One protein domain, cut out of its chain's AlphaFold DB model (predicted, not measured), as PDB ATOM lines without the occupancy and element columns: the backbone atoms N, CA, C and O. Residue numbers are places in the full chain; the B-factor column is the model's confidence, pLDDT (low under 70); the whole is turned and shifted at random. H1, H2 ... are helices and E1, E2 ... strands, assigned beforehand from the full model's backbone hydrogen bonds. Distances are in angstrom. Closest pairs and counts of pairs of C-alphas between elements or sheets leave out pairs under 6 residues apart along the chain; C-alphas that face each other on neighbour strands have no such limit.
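This is residues 3 to 48 of the 122 residues of the protein "Molybdopterin_N domain-containing protein" of Streptomyces sp. Ag82_G6-1 (UniProt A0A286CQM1). What does a first look show? A strongly twisted wall of three antiparallel strands, E1 E2 E3, has one short helix, H1, over its edge strand E3, and a long loop, residues 29 to 40, joins E3 to H1. What is it built of? The printed part has 46 residues with three named strands and one named helix, in the order E1 E2 E3 H1, of the mixed class. The sheet is a meander, each strand the antiparallel neighbour of the one before. How is it shaped? It is compact, with a radius of gyration of the C-alphas of 10.1 A, and spans 30 by 22 by 13 A.

How do the strands pair? E1, residues 3 to 9, and E2, residues 12 to 19, form a hairpin at 149 degrees, with N 5 and O 16 2.9 A apart, within hydrogen-bond range. E2 and E3, residues 22 to 28, form a hairpin at 145 degrees, with N 15 and O 27 2.8 A apart, within hydrogen-bond range. Where is the helix? H1, residues 41 to 47, is on the sheet at a height of 8.0 A, over E3, and runs along the strands, at 5 degrees to E3 on the local plane. The closest C-alphas of E3 and H1 are those of Arg 25 and Val 43, 6.3 A apart. In H1 every O i to N i+4 pair is within hydrogen-bond range.

Where does E1 begin? C-alpha 3 is at (-30.351, 21.326, -35.103). How long are the elements? E1 measures 18.7 A, E2 22.0 A, E3 18.0 A and H1 10.3 A from first to last C-alpha. Where does H1 end? C-alpha 47 is at (-41.571, 27.138, -48.972).

How large is it? The two C-alphas farthest apart, those of Ser 20 and Pro 33, are 30.1 A apart. Which links are long? E3 to H1 is a long link of 12 residues; E1 to E2 and E2 to E3 are tight. Is anything missing or uncertain? The printed part has no cut, and no printed residue is under 70 in pLDDT.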
ATOM      1  N   ARG A   3     -30.995  20.240 -35.849       97.38
ATOM      2  CA  ARG A   3     -30.351  21.326 -35.103       97.38
ATOM      3  C   ARG A   3     -31.398  22.355 -34.702       97.38
ATOM      4  O   ARG A   3     -32.248  22.707 -35.511       97.38
ATOM      5  N   ARG A   4     -31.297  22.866 -33.475       97.44
ATOM      6  CA  ARG A   4     -32.092  23.999 -32.985       97.44
ATOM      7  C   ARG A   4     -31.213  25.240 -32.973       97.44
ATOM      8  O   ARG A   4     -30.167  25.233 -32.331       97.44
ATOM      9  N   LEU A   5     -31.622  26.274 -33.696       96.81
ATOM     10  CA  LEU A   5     -30.895  27.535 -33.814       96.81
ATOM     11  C   LEU A   5     -31.764  28.677 -33.274       96.81
ATOM     12  O   LEU A   5     -32.937  28.752 -33.639       96.81
ATOM     13  N   PRO A   6     -31.241  29.570 -32.422       96.69
ATOM     14  CA  PRO A   6     -31.996  30.734 -31.982       96.69
ATOM     15  C   PRO A   6     -32.228  31.700 -33.151       96.69
ATOM     16  O   PRO A   6     -31.319  31.965 -33.936       96.69
ATOM     17  N   VAL A   7     -33.441  32.243 -33.251       95.69
ATOM     18  CA  VAL A   7     -33.812  33.257 -34.246       95.69
ATOM     19  C   VAL A   7     -34.697  34.321 -33.603       95.69
ATOM     20  O   VAL A   7     -35.536  34.014 -32.756       95.69
ATOM     21  N   ALA A   8     -34.513  35.575 -34.007       94.94
ATOM     22  CA  ALA A   8     -35.339  36.697 -33.587       94.94
ATOM     23  C   ALA A   8     -36.047  37.302 -34.800       94.94
ATOM     24  O   ALA A   8     -35.471  37.423 -35.882       94.94
ATOM     25  N   THR A   9     -37.307  37.678 -34.613       94.38
ATOM     26  CA  THR A   9     -38.156  38.283 -35.640       94.38
ATOM     27  C   THR A   9     -38.960  39.425 -35.029       94.38
ATOM     28  O   THR A   9     -38.970  39.611 -33.813       94.38
ATOM     29  N   HIS A  10     -39.707  40.154 -35.855       95.31
ATOM     30  CA  HIS A  10     -40.639  41.157 -35.342       95.31
ATOM     31  C   HIS A  10     -41.840  40.563 -34.582       95.31
ATOM     32  O   HIS A  10     -42.562  41.309 -33.930       95.31
ATOM     33  N   TRP A  11     -42.044  39.241 -34.628       94.75
ATOM     34  CA  TRP A  11     -43.099  38.534 -33.891       94.75
ATOM     35  C   TRP A  11     -42.582  37.759 -32.675       94.75
ATOM     36  O   TRP A  11     -43.317  36.946 -32.122       94.75
ATOM     37  N   GLY A  12     -41.329  37.979 -32.269       94.56
ATOM     38  CA  GLY A  12     -40.739  37.352 -31.088       94.56
ATOM     39  C   GLY A  12     -39.508  36.508 -31.389       94.56
ATOM     40  O   GLY A  12     -38.968  36.508 -32.505       94.56
ATOM     41  N   SER A  13     -39.061  35.808 -30.348       95.62
ATOM     42  CA  SER A  13     -37.864  34.971 -30.366       95.62
ATOM     43  C   SER A  13     -38.245  33.492 -30.373       95.62
ATOM     44  O   SER A  13     -39.064  33.044 -29.575       95.62
ATOM     45  N   PHE A  14     -37.612  32.719 -31.252       96.88
ATOM     46  CA  PHE A  14     -37.948  31.318 -31.498       96.88
ATOM     47  C   PHE A  14     -36.696  30.434 -31.561       96.88
ATOM     48  O   PHE A  14     -35.559  30.916 -31.598       96.88
ATOM     49  N   LEU A  15     -36.914  29.122 -31.603       97.19
ATOM     50  CA  LEU A  15     -35.934  28.124 -32.012       97.19
ATOM     51  C   LEU A  15     -36.313  27.600 -33.403       97.19
ATOM     52  O   LEU A  15     -37.341  26.947 -33.585       97.19
ATOM     53  N   ALA A  16     -35.468  27.884 -34.391       97.00
ATOM     54  CA  ALA A  16     -35.556  27.297 -35.717       97.00
ATOM     55  C   ALA A  16     -35.026  25.866 -35.678       97.00
ATOM     56  O   ALA A  16     -33.851  25.630 -35.386       97.00
ATOM     57  N   VAL A  17     -35.897  24.913 -35.986       97.50
ATOM     58  CA  VAL A  17     -35.542  23.504 -36.100       97.50
ATOM     59  C   VAL A  17     -35.179  23.225 -37.547       97.50
ATOM     60  O   VAL A  17     -36.019  23.328 -38.441       97.50
ATOM     61  N   VAL A  18     -33.918  22.878 -37.774       96.94
ATOM     62  CA  VAL A  18     -33.360  22.627 -39.100       96.94
ATOM     63  C   VAL A  18     -32.926  21.174 -39.192       96.94
ATOM     64  O   VAL A  18     -32.077  20.739 -38.412       96.94
ATOM     65  N   ASP A  19     -33.440  20.445 -40.176       96.69
ATOM     66  CA  ASP A  19     -32.946  19.114 -40.522       96.69
ATOM     67  C   ASP A  19     -32.478  19.075 -41.975       96.69
ATOM     68  O   ASP A  19     -33.120  19.610 -42.876       96.69
ATOM     69  N   SER A  20     -31.306  18.478 -42.196       94.88
ATOM     70  CA  SER A  20     -30.694  18.331 -43.526       94.88
ATOM     71  C   SER A  20     -30.663  19.633 -44.352       94.88
ATOM     72  O   SER A  20     -30.843  19.626 -45.566       94.88
ATOM     73  N   GLY A  21     -30.445  20.768 -43.675       92.25
ATOM     74  CA  GLY A  21     -30.382  22.100 -44.289       92.25
ATOM     75  C   GLY A  21     -31.735  22.771 -44.554       92.25
ATOM     76  O   GLY A  21     -31.741  23.887 -45.063       92.25
ATOM     77  N   ARG A  22     -32.862  22.145 -44.195       93.38
ATOM     78  CA  ARG A  22     -34.212  22.710 -44.351       93.38
ATOM     79  C   ARG A  22     -34.812  23.103 -43.013       93.38
ATOM     80  O   ARG A  22     -34.660  22.383 -42.028       93.38
ATOM     81  N   LEU A  23     -35.508  24.236 -42.990       95.12
ATOM     82  CA  LEU A  23     -36.313  24.655 -41.848       95.12
ATOM     83  C   LEU A  23     -37.571  23.782 -41.790       95.12
ATOM     84  O   LEU A  23     -38.386  23.840 -42.700       95.12
ATOM     85  N   VAL A  24     -37.724  22.991 -40.730       96.19
ATOM     86  CA  VAL A  24     -38.852  22.053 -40.591       96.19
ATOM     87  C   VAL A  24     -39.849  22.471 -39.515       96.19
ATOM     88  O   VAL A  24     -41.021  22.111 -39.601       96.19
ATOM     89  N   ARG A  25     -39.416  23.229 -38.498       96.56
ATOM     90  CA  ARG A  25     -40.292  23.783 -37.451       96.56
ATOM     91  C   ARG A  25     -39.766  25.119 -36.932       96.56
ATOM     92  O   ARG A  25     -38.562  25.372 -36.938       96.56
ATOM     93  N   ILE A  26     -40.686  25.925 -36.414       97.12
ATOM     94  CA  ILE A  26     -40.405  27.077 -35.559       97.12
ATOM     95  C   ILE A  26     -41.052  26.790 -34.207       97.12
ATOM     96  O   ILE A  26     -42.272  26.672 -34.112       97.12
ATOM     97  N   GLU A  27     -40.225  26.630 -33.178       96.25
ATOM     98  CA  GLU A  27     -40.658  26.363 -31.806       96.25
ATOM     99  C   GLU A  27     -40.575  27.670 -30.994       96.25
ATOM    100  O   GLU A  27     -39.582  28.397 -31.115       96.25
ATOM    101  N   PRO A  28     -41.579  28.008 -30.164       94.88
ATOM    102  CA  PRO A  28     -41.445  29.065 -29.168       94.88
ATOM    103  C   PRO A  28     -40.202  28.865 -28.310       94.88
ATOM    104  O   PRO A  28     -39.857  27.732 -27.959       94.88
ATOM    105  N   ARG A  29     -39.536  29.952 -27.922       93.19
ATOM    106  CA  ARG A  29     -38.558  29.829 -26.845       93.19
ATOM    107  C   ARG A  29     -39.276  29.618 -25.514       93.19
ATOM    108  O   ARG A  29     -40.298  30.236 -25.252       93.19
ATOM    109  N   GLY A  30     -38.706  28.768 -24.663       91.56
ATOM    110  CA  GLY A  30     -39.296  28.444 -23.360       91.56
ATOM    111  C   GLY A  30     -39.255  29.579 -22.330       91.56
ATOM    112  O   GLY A  30     -39.902  29.461 -21.297       91.56
ATOM    113  N   ASP A  31     -38.499  30.649 -22.586       92.62
ATOM    114  CA  ASP A  31     -38.435  31.852 -21.748       92.62
ATOM    115  C   ASP A  31     -39.435  32.943 -22.168       92.62
ATOM    116  O   ASP A  31     -39.555  33.950 -21.472       92.62
ATOM    117  N   ASP A  32     -40.175  32.745 -23.265       93.69
ATOM    118  CA  ASP A  32     -41.258  33.631 -23.686       93.69
ATOM    119  C   ASP A  32     -42.589  33.171 -23.051       93.69
ATOM    120  O   ASP A  32     -43.079  32.088 -23.386       93.69
ATOM    121  N   PRO A  33     -43.191  33.952 -22.133       93.81
ATOM    122  CA  PRO A  33     -44.435  33.570 -21.468       93.81
ATOM    123  C   PRO A  33     -45.668  33.652 -22.382       93.81
ATOM    124  O   PRO A  33     -46.686  33.032 -22.071       93.81
ATOM    125  N   THR A  34     -45.598  34.399 -23.492       95.38
ATOM    126  CA  THR A  34     -46.733  34.621 -24.403       95.38
ATOM    127  C   THR A  34     -46.253  34.593 -25.858       95.38
ATOM    128  O   THR A  34     -46.297  35.614 -26.553       95.38
ATOM    129  N   PRO A  35     -45.795  33.430 -26.353       94.56
ATOM    130  CA  PRO A  35     -45.211  33.343 -27.679       94.56
ATOM    131  C   PRO A  35     -46.247  33.611 -28.770       94.56
ATOM    132  O   PRO A  35     -47.389  33.148 -28.710       94.56
ATOM    133  N   SER A  36     -45.832  34.335 -29.810       95.88
ATOM    134  CA  SER A  36     -46.717  34.655 -30.929       95.88
ATOM    135  C   SER A  36     -47.140  33.393 -31.695       95.88
ATOM    136  O   SER A  36     -46.277  32.611 -32.115       95.88
ATOM    137  N   PRO A  37     -48.443  33.224 -31.997       94.94
ATOM    138  CA  PRO A  37     -48.933  32.097 -32.788       94.94
ATOM    139  C   PRO A  37     -48.522  32.174 -34.269       94.94
ATOM    140  O   PRO A  37     -48.780  31.239 -35.022       94.94
ATOM    141  N   ILE A  38     -47.885  33.269 -34.708       95.12
ATOM    142  CA  ILE A  38     -47.432  33.463 -36.095       95.12
ATOM    143  C   ILE A  38     -46.178  32.633 -36.410       95.12
ATOM    144  O   ILE A  38     -45.978  32.259 -37.566       95.12
ATOM    145  N   GLY A  39     -45.355  32.305 -35.404       92.44
ATOM    146  CA  GLY A  39     -44.075  31.602 -35.572       92.44
ATOM    147  C   GLY A  39     -44.135  30.383 -36.507       92.44
ATOM    148  O   GLY A  39     -43.398  30.353 -37.496       92.44
ATOM    149  N   PRO A  40     -45.042  29.412 -36.279       91.19
ATOM    150  CA  PRO A  40     -45.186  28.240 -37.145       91.19
ATOM    151  C   PRO A  40     -45.420  28.563 -38.630       91.19
ATOM    152  O   PRO A  40     -44.933  27.839 -39.496       91.19
ATOM    153  N   GLY A  41     -46.105  29.671 -38.944       94.62
ATOM    154  CA  GLY A  41     -46.393  30.086 -40.322       94.62
ATOM    155  C   GLY A  41     -45.152  30.471 -41.134       94.62
ATOM    156  O   GLY A  41     -45.192  30.452 -42.363       94.62
ATOM    157  N   MET A  42     -44.025  30.765 -40.478       94.38
ATOM    158  CA  MET A  42     -42.768  31.082 -41.163       94.38
ATOM    159  C   MET A  42     -42.202  29.886 -41.936       94.38
ATOM    160  O   MET A  42     -41.528  30.093 -42.944       94.38
ATOM    161  N   VAL A  43     -42.482  28.651 -41.497       95.00
ATOM    162  CA  VAL A  43     -42.091  27.436 -42.231       95.00
ATOM    163  C   VAL A  43     -42.812  27.403 -43.576       95.00
ATOM    164  O   VAL A  43     -42.166  27.328 -44.617       95.00
ATOM    165  N   THR A  44     -44.137  27.577 -43.560       93.31
ATOM    166  CA  THR A  44     -44.954  27.639 -44.778       93.31
ATOM    167  C   THR A  44     -44.513  28.782 -45.687       93.31
ATOM    168  O   THR A  44     -44.306  28.568 -46.872       93.31
ATOM    169  N   ALA A  45     -44.286  29.980 -45.140       93.19
ATOM    170  CA  ALA A  45     -43.861  31.138 -45.927       93.19
ATOM    171  C   ALA A  45     -42.485  30.951 -46.600       93.19
ATOM    172  O   ALA A  45     -42.229  31.523 -47.661       93.19
ATOM    173  N   ALA A  46     -41.584  30.170 -45.996       92.12
ATOM    174  CA  ALA A  46     -40.275  29.886 -46.576       92.12
ATOM    175  C   ALA A  46     -40.363  29.002 -47.831       92.12
ATOM    176  O   ALA A  46     -39.530  29.160 -48.727       92.12
ATOM    177  N   GLU A  47     -41.367  28.122 -47.898       89.81
ATOM    178  CA  GLU A  47     -41.571  27.138 -48.972       89.81
ATOM    179  C   GLU A  47     -42.799  27.432 -49.856       89.81
ATOM    180  O   GLU A  47     -43.128  26.644 -50.741       89.81
ATOM    181  N   ASP A  48     -43.474  28.564 -49.644       95.19
ATOM    182  CA  ASP A  48     -44.681  28.931 -50.383       95.19
ATOM    183  C   ASP A  48     -44.408  29.107 -51.886       95.19
ATOM    184  O   ASP A  48     -43.385  29.656 -52.304       95.19
TER     185      ASP A  48